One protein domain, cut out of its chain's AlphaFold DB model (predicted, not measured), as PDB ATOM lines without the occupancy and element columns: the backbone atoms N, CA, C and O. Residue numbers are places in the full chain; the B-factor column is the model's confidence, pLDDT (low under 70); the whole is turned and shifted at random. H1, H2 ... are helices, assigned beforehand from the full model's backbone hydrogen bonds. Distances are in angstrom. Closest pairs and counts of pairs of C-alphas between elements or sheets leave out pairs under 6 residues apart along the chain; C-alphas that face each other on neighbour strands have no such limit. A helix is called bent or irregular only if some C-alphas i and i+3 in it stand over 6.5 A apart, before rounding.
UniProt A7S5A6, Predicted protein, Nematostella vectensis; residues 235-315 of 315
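Overview. This is residues 235 to 315 of the 315 residues of the protein "Predicted protein" of Nematostella vectensis (UniProt A7S5A6). H2 and H3 meet near their ends as an L, with H1 side by side with H3, while residues 289 to 315, with H4, stick out as an arm. The printed part has 81 residues with four named helices in order H1 to H4, all helix. It is extended, with radius of gyration of the C-alphas 22.5 A and spans 71 by 31 by 17 A.

Arrangement. H3, residues 271 to 288, touches H1, residues 235 to 242, opposite ways at a shallow tilt of 15 degrees; the closest C-alphas, 284 and 235, are 6.3 A apart. H2, residues 255 to 269, is close to H3 but not clearly touching; the closest C-alphas, 267 and 274, are 7.9 A apart. H4, residues 296 to 311, is apart from these. Every O i to N i+4 pair is within hydrogen-bond range in H1 and H2, 12 of 14 in H3, 10 of 12 in H4.

Along the chain. H3, 25.5 A from first to last C-alpha, is irregular: C-alphas 272 and 275 are 7.8 A apart. C-alpha 235 is at (65.571, -9.267, -77.606), C-alpha 311 at (79.367, 16.751, -112.715).

Size, cuts and confidence. The printed part has no cut. H1 to H2 is a long link. Residues 289 to 315 have pLDDT under 70.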
ATOM      1  N   CYS A 235      64.657 -10.243 -78.181       93.25
ATOM      2  CA  CYS A 235      65.571  -9.267 -77.606       93.25
ATOM      3  C   CYS A 235      64.850  -7.957 -77.252       93.25
ATOM      4  O   CYS A 235      65.058  -7.418 -76.168       93.25
ATOM      5  N   LEU A 236      63.965  -7.464 -78.125       92.00
ATOM      6  CA  LEU A 236      63.134  -6.285 -77.847       92.00
ATOM      7  C   LEU A 236      62.145  -6.529 -76.701       92.00
ATOM      8  O   LEU A 236      62.012  -5.674 -75.826       92.00
ATOM      9  N   ASP A 237      61.500  -7.696 -76.677       93.06
ATOM     10  CA  ASP A 237      60.571  -8.080 -75.610       93.06
ATOM     11  C   ASP A 237      61.295  -8.127 -74.246       93.06
ATOM     12  O   ASP A 237      60.802  -7.593 -73.248       93.06
ATOM     13  N   GLU A 238      62.507  -8.690 -74.202       92.44
ATOM     14  CA  GLU A 238      63.357  -8.702 -73.005       92.44
ATOM     15  C   GLU A 238      63.816  -7.297 -72.600       92.44
ATOM     16  O   GLU A 238      63.756  -6.948 -71.418       92.44
ATOM     17  N   LEU A 239      64.210  -6.456 -73.561       91.88
ATOM     18  CA  LEU A 239      64.545  -5.054 -73.306       91.88
ATOM     19  C   LEU A 239      63.356  -4.287 -72.718       91.88
ATOM     20  O   LEU A 239      63.546  -3.457 -71.829       91.88
ATOM     21  N   GLU A 240      62.130  -4.565 -73.164       90.38
ATOM     22  CA  GLU A 240      60.926  -3.962 -72.596       90.38
ATOM     23  C   GLU A 240      60.605  -4.497 -71.192       90.38
ATOM     24  O   GLU A 240      60.122  -3.735 -70.340       90.38
ATOM     25  N   ARG A 241      60.903  -5.773 -70.923       90.44
ATOM     26  CA  ARG A 241      60.754  -6.393 -69.599       90.44
ATOM     27  C   ARG A 241      61.677  -5.749 -68.569       90.44
ATOM     28  O   ARG A 241      61.210  -5.398 -67.490       90.44
ATOM     29  N   ILE A 242      62.954  -5.570 -68.905       89.25
ATOM     30  CA  ILE A 242      63.961  -4.969 -68.011       89.25
ATOM     31  C   ILE A 242      63.959  -3.440 -68.049       89.25
ATOM     32  O   ILE A 242      64.674  -2.793 -67.280       89.25
ATOM     33  N   ARG A 243      63.167  -2.831 -68.941       89.25
ATOM     34  CA  ARG A 243      63.003  -1.381 -68.961       89.25
ATOM     35  C   ARG A 243      62.436  -0.921 -67.623       89.25
ATOM     36  O   ARG A 243      61.388  -1.394 -67.185       89.25
ATOM     37  N   GLY A 244      63.076   0.091 -67.047       88.19
ATOM     38  CA  GLY A 244      62.524   0.804 -65.905       88.19
ATOM     39  C   GLY A 244      61.151   1.434 -66.195       88.19
ATOM     40  O   GLY A 244      60.734   1.570 -67.363       88.19
ATOM     41  N   PRO A 245      60.438   1.835 -65.129       92.00
ATOM     42  CA  PRO A 245      59.162   2.513 -65.262       92.00
ATOM     43  C   PRO A 245      59.337   3.838 -66.018       92.00
ATOM     44  O   PRO A 245      60.361   4.515 -65.899       92.00
ATOM     45  N   LYS A 246      58.333   4.219 -66.815       89.94
ATOM     46  CA  LYS A 246      58.332   5.505 -67.535       89.94
ATOM     47  C   LYS A 246      58.505   6.685 -66.566       89.94
ATOM     48  O   LYS A 246      57.943   6.662 -65.470       89.94
ATOM     49  N   PRO A 247      59.208   7.760 -66.956       92.31
ATOM     50  CA  PRO A 247      59.199   8.982 -66.162       92.31
ATOM     51  C   PRO A 247      57.756   9.478 -66.015       92.31
ATOM     52  O   PRO A 247      56.984   9.435 -66.972       92.31
ATOM     53  N   ARG A 248      57.390   9.915 -64.804       92.44
ATOM     54  CA  ARG A 248      56.022  10.352 -64.469       92.44
ATOM     55  C   ARG A 248      54.940   9.309 -64.766       92.44
ATOM     56  O   ARG A 248      53.794   9.651 -65.040       92.44
ATOM     57  N   TRP A 249      55.271   8.019 -64.669       94.62
ATOM     58  CA  TRP A 249      54.301   6.940 -64.866       94.62
ATOM     59  C   TRP A 249      53.067   7.047 -63.951       94.62
ATOM     60  O   TRP A 249      51.998   6.564 -64.311       94.62
ATOM     61  N   TYR A 250      53.195   7.711 -62.797       93.62
ATOM     62  CA  TYR A 250      52.105   7.983 -61.859       93.62
ATOM     63  C   TYR A 250      51.069   8.999 -62.380       93.62
ATOM     64  O   TYR A 250      49.980   9.098 -61.821       93.62
ATOM     65  N   GLU A 251      51.387   9.752 -63.437       95.75
ATOM     66  CA  GLU A 251      50.461  10.682 -64.103       95.75
ATOM     67  C   GLU A 251      49.640   9.986 -65.195       95.75
ATOM     68  O   GLU A 251      48.627  10.523 -65.653       95.75
ATOM     69  N   LEU A 252      50.054   8.780 -65.609       94.25
ATOM     70  CA  LEU A 252      49.332   8.001 -66.604       94.25
ATOM     71  C   LEU A 252      47.967   7.600 -66.046       94.25
ATOM     72  O   LEU A 252      47.843   7.104 -64.928       94.25
ATOM     73  N   LYS A 253      46.929   7.786 -66.858       93.81
ATOM     74  CA  LYS A 253      45.574   7.316 -66.570       93.81
ATOM     75  C   LYS A 253      45.278   6.132 -67.487       93.81
ATOM     76  O   LYS A 253      45.530   6.215 -68.684       93.81
ATOM     77  N   GLY A 254      44.755   5.036 -66.937       92.88
ATOM     78  CA  GLY A 254      44.373   3.842 -67.704       92.88
ATOM     79  C   GLY A 254      45.178   2.580 -67.355       92.88
ATOM     80  O   GLY A 254      45.843   2.537 -66.320       92.88
ATOM     81  N   PRO A 255      45.125   1.525 -68.189       93.19
ATOM     82  CA  PRO A 255      45.766   0.234 -67.903       93.19
ATOM     83  C   PRO A 255      47.299   0.320 -67.852       93.19
ATOM     84  O   PRO A 255      47.946  -0.466 -67.156       93.19
ATOM     85  N   ASP A 256      47.873   1.305 -68.540       90.06
ATOM     86  CA  ASP A 256      49.303   1.602 -68.557       90.06
ATOM     87  C   ASP A 256      49.835   1.952 -67.166       90.06
ATOM     88  O   ASP A 256      50.914   1.490 -66.799       90.06
ATOM     89  N   PHE A 257      49.045   2.661 -66.351       94.94
ATOM     90  CA  PHE A 257      49.385   2.958 -64.959       94.94
ATOM     91  C   PHE A 257      49.669   1.677 -64.173       94.94
ATOM     92  O   PHE A 257      50.699   1.560 -63.522       94.94
ATOM     93  N   HIS A 258      48.798   0.668 -64.284       93.88
ATOM     94  CA  HIS A 258      48.964  -0.596 -63.566       93.88
ATOM     95  C   HIS A 258      50.138  -1.434 -64.080       93.88
ATOM     96  O   HIS A 258      50.674  -2.256 -63.333       93.88
ATOM     97  N   ARG A 259      50.527  -1.284 -65.352       92.56
ATOM     98  CA  ARG A 259      51.738  -1.936 -65.872       92.56
ATOM     99  C   ARG A 259      52.986  -1.278 -65.298       92.56
ATOM    100  O   ARG A 259      53.831  -1.975 -64.751       92.56
ATOM    101  N   GLU A 260      53.084   0.043 -65.383       94.19
ATOM    102  CA  GLU A 260      54.264   0.775 -64.909       94.19
ATOM    103  C   GLU A 260      54.376   0.746 -63.373       94.19
ATOM    104  O   GLU A 260      55.478   0.604 -62.850       94.19
ATOM    105  N   ALA A 261      53.252   0.755 -62.647       92.31
ATOM    106  CA  ALA A 261      53.223   0.558 -61.196       92.31
ATOM    107  C   ALA A 261      53.808  -0.800 -60.787       92.31
ATOM    108  O   ALA A 261      54.591  -0.880 -59.843       92.31
ATOM    109  N   ARG A 262      53.452  -1.870 -61.517       91.69
ATOM    110  CA  ARG A 262      54.033  -3.203 -61.303       91.69
ATOM    111  C   ARG A 262      55.531  -3.203 -61.580       91.69
ATOM    112  O   ARG A 262      56.282  -3.616 -60.708       91.69
ATOM    113  N   LYS A 263      55.967  -2.624 -62.705       91.62
ATOM    114  CA  LYS A 263      57.399  -2.488 -63.026       91.62
ATOM    115  C   LYS A 263      58.173  -1.738 -61.940       91.62
ATOM    116  O   LYS A 263      59.285  -2.123 -61.605       91.62
ATOM    117  N   ASN A 264      57.587  -0.688 -61.367       91.06
ATOM    118  CA  ASN A 264      58.206   0.038 -60.264       91.06
ATOM    119  C   ASN A 264      58.344  -0.832 -59.003       91.06
ATOM    120  O   ASN A 264      59.392  -0.822 -58.366       91.06
ATOM    121  N   ASN A 265      57.322  -1.618 -58.659       91.25
ATOM    122  CA  ASN A 265      57.387  -2.540 -57.521       91.25
ATOM    123  C   ASN A 265      58.418  -3.660 -57.739       91.25
ATOM    124  O   ASN A 265      59.154  -4.006 -56.813       91.25
ATOM    125  N   ASP A 266      58.501  -4.194 -58.958       89.06
ATOM    126  CA  ASP A 266      59.489  -5.209 -59.332       89.06
ATOM    127  C   ASP A 266      60.912  -4.643 -59.233       89.06
ATOM    128  O   ASP A 266      61.794  -5.288 -58.672       89.06
ATOM    129  N   LEU A 267      61.117  -3.400 -59.681       87.44
ATOM    130  CA  LEU A 267      62.400  -2.702 -59.576       87.44
ATOM    131  C   LEU A 267      62.810  -2.464 -58.119       87.44
ATOM    132  O   LEU A 267      63.965  -2.686 -57.769       87.44
ATOM    133  N   LEU A 268      61.875  -2.057 -57.254       85.75
ATOM    134  CA  LEU A 268      62.146  -1.907 -55.821       85.75
ATOM    135  C   LEU A 268      62.523  -3.249 -55.176       85.75
ATOM    136  O   LEU A 268      63.431  -3.301 -54.346       85.75
ATOM    137  N   SER A 269      61.873  -4.335 -55.604       87.75
ATOM    138  CA  SER A 269      62.161  -5.697 -55.136       87.75
ATOM    139  C   SER A 269      63.529  -6.200 -55.610       87.75
ATOM    140  O   SER A 269      64.194  -6.943 -54.895       87.75
ATOM    141  N   GLN A 270      63.967  -5.773 -56.796       83.50
ATOM    142  CA  GLN A 270      65.236  -6.155 -57.430       83.50
ATOM    143  C   GLN A 270      66.349  -5.114 -57.227       83.50
ATOM    144  O   GLN A 270      67.374  -5.172 -57.901       83.50
ATOM    145  N   SER A 271      66.178  -4.168 -56.299       81.12
ATOM    146  CA  SER A 271      67.097  -3.035 -56.099       81.12
ATOM    147  C   SER A 271      68.556  -3.433 -55.835       81.12
ATOM    148  O   SER A 271      69.454  -2.694 -56.224       81.12
ATOM    149  N   GLY A 272      68.805  -4.609 -55.249       85.94
ATOM    150  CA  GLY A 272      70.156  -5.149 -55.040       85.94
ATOM    151  C   GLY A 272      70.812  -5.782 -56.275       85.94
ATOM    152  O   GLY A 272      72.027  -5.918 -56.301       85.94
ATOM    153  N   HIS A 273      70.035  -6.131 -57.304       89.88
ATOM    154  CA  HIS A 273      70.504  -6.791 -58.534       89.88
ATOM    155  C   HIS A 273      70.458  -5.858 -59.753       89.88
ATOM    156  O   HIS A 273      70.515  -6.304 -60.899       89.88
ATOM    157  N   TYR A 274      70.323  -4.548 -59.533       87.75
ATOM    158  CA  TYR A 274      70.157  -3.590 -60.623       87.75
ATOM    159  C   TYR A 274      71.371  -3.556 -61.558       87.75
ATOM    160  O   TYR A 274      71.204  -3.496 -62.775       87.75
ATOM    161  N   ASP A 275      72.579  -3.667 -61.006       90.00
ATOM    162  CA  ASP A 275      73.816  -3.670 -61.788       90.00
ATOM    163  C   ASP A 275      73.888  -4.877 -62.733       90.00
ATOM    164  O   ASP A 275      74.222  -4.720 -63.906       90.00
ATOM    165  N   GLU A 276      73.492  -6.063 -62.263       92.75
ATOM    166  CA  GLU A 276      73.412  -7.286 -63.076       92.75
ATOM    167  C   GLU A 276      72.368  -7.142 -64.190       92.75
ATOM    168  O   GLU A 276      72.625  -7.471 -65.350       92.75
ATOM    169  N   ILE A 277      71.201  -6.577 -63.868       90.56
ATOM    170  CA  ILE A 277      70.128  -6.317 -64.837       90.56
ATOM    171  C   ILE A 277      70.585  -5.310 -65.901       90.56
ATOM    172  O   ILE A 277      70.270  -5.470 -67.083       90.56
ATOM    173  N   MET A 278      71.344  -4.283 -65.514       89.25
ATOM    174  CA  MET A 278      71.886  -3.290 -66.443       89.25
ATOM    175  C   MET A 278      73.020  -3.854 -67.301       89.25
ATOM    176  O   MET A 278      73.074  -3.554 -68.493       89.25
ATOM    177  N   GLN A 279      73.887  -4.705 -66.749       93.00
ATOM    178  CA  GLN A 279      74.892  -5.429 -67.529       93.00
ATOM    179  C   GLN A 279      74.219  -6.325 -68.571       93.00
ATOM    180  O   GLN A 279      74.540  -6.229 -69.754       93.00
ATOM    181  N   TYR A 280      73.212  -7.103 -68.168       93.06
ATOM    182  CA  TYR A 280      72.421  -7.918 -69.087       93.06
ATOM    183  C   TYR A 280      71.741  -7.065 -70.168       93.06
ATOM    184  O   TYR A 280      71.806  -7.386 -71.355       93.06
ATOM    185  N   ARG A 281      71.167  -5.914 -69.799       91.31
ATOM    186  CA  ARG A 281      70.603  -4.955 -70.759       91.31
ATOM    187  C   ARG A 281      71.629  -4.505 -71.794       91.31
ATOM    188  O   ARG A 281      71.290  -4.432 -72.971       91.31
ATOM    189  N   ASN A 282      72.850  -4.198 -71.372       89.88
ATOM    190  CA  ASN A 282      73.911  -3.792 -72.289       89.88
ATOM    191  C   ASN A 282      74.293  -4.947 -73.222       89.88
ATOM    192  O   ASN A 282      74.360  -4.726 -74.422       89.88
ATOM    193  N   THR A 283      74.388  -6.185 -72.722       92.50
ATOM    194  CA  THR A 283      74.637  -7.353 -73.591       92.50
ATOM    195  C   THR A 283      73.531  -7.576 -74.626       92.50
ATOM    196  O   THR A 283      73.819  -7.920 -75.769       92.50
ATOM    197  N   LEU A 284      72.264  -7.330 -74.267       90.50
ATOM    198  CA  LEU A 284      71.143  -7.392 -75.209       90.50
ATOM    199  C   LEU A 284      71.214  -6.273 -76.250       90.50
ATOM    200  O   LEU A 284      70.936  -6.508 -77.422       90.50
ATOM    201  N   LEU A 285      71.587  -5.059 -75.839       88.38
ATOM    202  CA  LEU A 285      71.783  -3.941 -76.762       88.38
ATOM    203  C   LEU A 285      72.972  -4.170 -77.694       88.38
ATOM    204  O   LEU A 285      72.878  -3.784 -78.850       88.38
ATOM    205  N   ASP A 286      74.033  -4.827 -77.231       89.00
ATOM    206  CA  ASP A 286      75.177  -5.207 -78.063       89.00
ATOM    207  C   ASP A 286      74.795  -6.297 -79.073       89.00
ATOM    208  O   ASP A 286      75.205  -6.235 -80.228       89.00
ATOM    209  N   ALA A 287      73.963  -7.265 -78.672       85.62
ATOM    210  CA  ALA A 287      73.459  -8.316 -79.559       85.62
ATOM    211  C   ALA A 287      72.433  -7.800 -80.587       85.62
ATOM    212  O   ALA A 287      72.345  -8.325 -81.696       85.62
ATOM    213  N   LEU A 288      71.640  -6.790 -80.214       82.94
ATOM    214  CA  LEU A 288      70.732  -6.078 -81.119       82.94
ATOM    215  C   LEU A 288      71.479  -5.044 -81.973       82.94
ATOM    216  O   LEU A 288      70.995  -4.667 -83.041       82.94
ATOM    217  N   GLY A 289      72.630  -4.591 -81.475       67.31
ATOM    218  CA  GLY A 289      73.560  -3.676 -82.100       67.31
ATOM    219  C   GLY A 289      73.969  -4.214 -83.454       67.31
ATOM    220  O   GLY A 289      74.732  -5.168 -83.571       67.31
ATOM    221  N   GLU A 290      73.396  -3.580 -84.466       55.59
ATOM    222  CA  GLU A 290      73.715  -3.751 -85.867       55.59
ATOM    223  C   GLU A 290      75.229  -3.871 -86.067       55.59
ATOM    224  O   GLU A 290      76.017  -3.194 -85.395       55.59
ATOM    225  N   GLU A 291      75.627  -4.728 -87.013       49.84
ATOM    226  CA  GLU A 291      76.888  -4.608 -87.741       49.84
ATOM    227  C   GLU A 291      77.266  -3.126 -87.796       49.84
ATOM    228  O   GLU A 291      76.512  -2.349 -88.378       49.84
ATOM    229  N   LYS A 292      78.316  -2.741 -87.045       43.66
ATOM    230  CA  LYS A 292      78.726  -1.351 -86.778       43.66
ATOM    231  C   LYS A 292      78.225  -0.445 -87.891       43.66
ATOM    232  O   LYS A 292      78.771  -0.543 -88.989       43.66
ATOM    233  N   ALA A 293      77.220   0.392 -87.600       38.91
ATOM    234  CA  ALA A 293      76.745   1.408 -88.534       38.91
ATOM    235  C   ALA A 293      77.963   1.962 -89.288       38.91
ATOM    236  O   ALA A 293      78.954   2.286 -88.610       38.91
ATOM    237  N   PRO A 294      77.960   1.966 -90.639       42.56
ATOM    238  CA  PRO A 294      79.140   2.298 -91.419       42.56
ATOM    239  C   PRO A 294      79.717   3.574 -90.834       42.56
ATOM    240  O   PRO A 294      79.011   4.577 -90.675       42.56
ATOM    241  N   ARG A 295      80.974   3.481 -90.377       48.97
ATOM    242  CA  ARG A 295      81.666   4.596 -89.719       48.97
ATOM    243  C   ARG A 295      81.437   5.819 -90.594       48.97
ATOM    244  O   ARG A 295      81.472   5.676 -91.810       48.97
ATOM    245  N   ALA A 296      81.235   6.999 -90.013       54.75
ATOM    246  CA  ALA A 296      80.917   8.224 -90.757       54.75
ATOM    247  C   ALA A 296      81.759   8.441 -92.045       54.75
ATOM    248  O   ALA A 296      81.266   9.019 -93.008       54.75
ATOM    249  N   SER A 297      82.981   7.889 -92.118       54.12
ATOM    250  CA  SER A 297      83.815   7.871 -93.328       54.12
ATOM    251  C   SER A 297      83.238   7.129 -94.548       54.12
ATOM    252  O   SER A 297      83.572   7.487 -95.671       54.12
ATOM    253  N   GLU A 298      82.419   6.089 -94.375       54.62
ATOM    254  CA  GLU A 298      81.794   5.341 -95.480       54.62
ATOM    255  C   GLU A 298      80.593   6.093 -96.065       54.62
ATOM    256  O   GLU A 298      80.415   6.124 -97.282       54.62
ATOM    257  N   MET A 299      79.830   6.797 -95.222       56.00
ATOM    258  CA  MET A 299      78.760   7.690 -95.679       56.00
ATOM    259  C   MET A 299      79.312   8.895 -96.461       56.00
ATOM    260  O   MET A 299      78.735   9.277 -97.481       56.00
ATOM    261  N   ASP A 300      80.478   9.424 -96.072       60.56
ATOM    262  CA  ASP A 300      81.183  10.474 -96.827       60.56
ATOM    263  C   ASP A 300      81.687   9.989 -98.199       60.56
ATOM    264  O   ASP A 300      81.689  10.749 -99.175       60.56
ATOM    265  N   LEU A 301      82.096   8.720 -98.307       66.50
ATOM    266  CA  LEU A 301      82.507   8.095 -99.571       66.50
ATOM    267  C   LEU A 301      81.323   7.924-100.530       66.50
ATOM    268  O   LEU A 301      81.450   8.211-101.723       66.50
ATOM    269  N   ILE A 302      80.163   7.529-100.006       61.34
ATOM    270  CA  ILE A 302      78.925   7.388-100.777       61.34
ATOM    271  C   ILE A 302      78.444   8.763-101.265       61.34
ATOM    272  O   ILE A 302      78.167   8.931-102.454       61.34
ATOM    273  N   HIS A 303      78.442   9.784-100.401       59.38
ATOM    274  CA  HIS A 303      78.096  11.153-100.799       59.38
ATOM    275  C   HIS A 303      79.047  11.711-101.866       59.38
ATOM    276  O   HIS A 303      78.588  12.279-102.862       59.38
ATOM    277  N   LYS A 304      80.365  11.506-101.730       63.22
ATOM    278  CA  LYS A 304      81.329  11.917-102.766       63.22
ATOM    279  C   LYS A 304      81.076  11.224-104.102       63.22
ATOM    280  O   LYS A 304      81.099  11.905-105.124       63.22
ATOM    281  N   TYR A 305      80.783   9.924-104.100       68.38
ATOM    282  CA  TYR A 305      80.504   9.165-105.322       68.38
ATOM    283  C   TYR A 305      79.311   9.744-106.101       68.38
ATOM    284  O   TYR A 305      79.416   9.981-107.311       68.38
ATOM    285  N   TYR A 306      78.210  10.064-105.415       61.03
ATOM    286  CA  TYR A 306      77.022  10.637-106.055       61.03
ATOM    287  C   TYR A 306      77.233  12.075-106.550       61.03
ATOM    288  O   TYR A 306      76.751  12.418-107.631       61.03
ATOM    289  N   HIS A 307      78.019  12.893-105.844       56.94
ATOM    290  CA  HIS A 307      78.326  14.254-106.294       56.94
ATOM    291  C   HIS A 307      79.307  14.297-107.476       56.94
ATOM    292  O   HIS A 307      79.139  15.122-108.372       56.94
ATOM    293  N   THR A 308      80.274  13.376-107.562       57.12
ATOM    294  CA  THR A 308      81.180  13.303-108.727       57.12
ATOM    295  C   THR A 308      80.496  12.827-110.009       57.12
ATOM    296  O   THR A 308      80.909  13.206-111.101       57.12
ATOM    297  N   LYS A 309      79.427  12.030-109.907       55.03
ATOM    298  CA  LYS A 309      78.720  11.503-111.085       55.03
ATOM    299  C   LYS A 309      77.815  12.550-111.743       55.03
ATOM    300  O   LYS A 309      77.675  12.545-112.961       55.03
ATOM    301  N   ALA A 310      77.273  13.476-110.951       55.41
ATOM    302  CA  ALA A 310      76.445  14.578-111.440       55.41
ATOM    303  C   ALA A 310      77.237  15.621-112.250       55.41
ATOM    304  O   ALA A 310      76.661  16.296-113.095       55.41
ATOM    305  N   HIS A 311      78.551  15.740-112.032       52.69
ATOM    306  CA  HIS A 311      79.367  16.751-112.715       52.69
ATOM    307  C   HIS A 311      79.953  16.291-114.059       52.69
ATOM    308  O   HIS A 311      80.384  17.118-114.853       52.69
ATOM    309  N   ASN A 312      79.902  14.988-114.353       52.97
ATOM    310  CA  ASN A 312      80.444  14.412-115.590       52.97
ATOM    311  C   ASN A 312      79.378  14.157-116.676       52.97
ATOM    312  O   ASN A 312      79.692  13.553-117.696       52.97
ATOM    313  N   GLN A 313      78.125  14.577-116.465       53.78
ATOM    314  CA  GLN A 313      77.036  14.461-117.454       53.78
ATOM    315  C   GLN A 313      76.696  15.779-118.165       53.78
ATOM    316  O   GLN A 313      75.803  15.808-119.005       53.78
ATOM    317  N   THR A 314      77.415  16.858-117.861       53.47
ATOM    318  CA  THR A 314      77.308  18.143-118.564       53.47
ATOM    319  C   THR A 314      78.612  18.453-119.289       53.47
ATOM    320  O   THR A 314      79.360  19.326-118.852       53.47
ATOM    321  N   ILE A 315      78.887  17.714-120.366       45.78
ATOM    322  CA  ILE A 315      79.696  18.152-121.516       45.78
ATOM    323  C   ILE A 315      79.007  17.623-122.772       45.78
ATOM    324  O   ILE A 315      78.689  16.413-122.782       45.78
TER     325      ILE A 315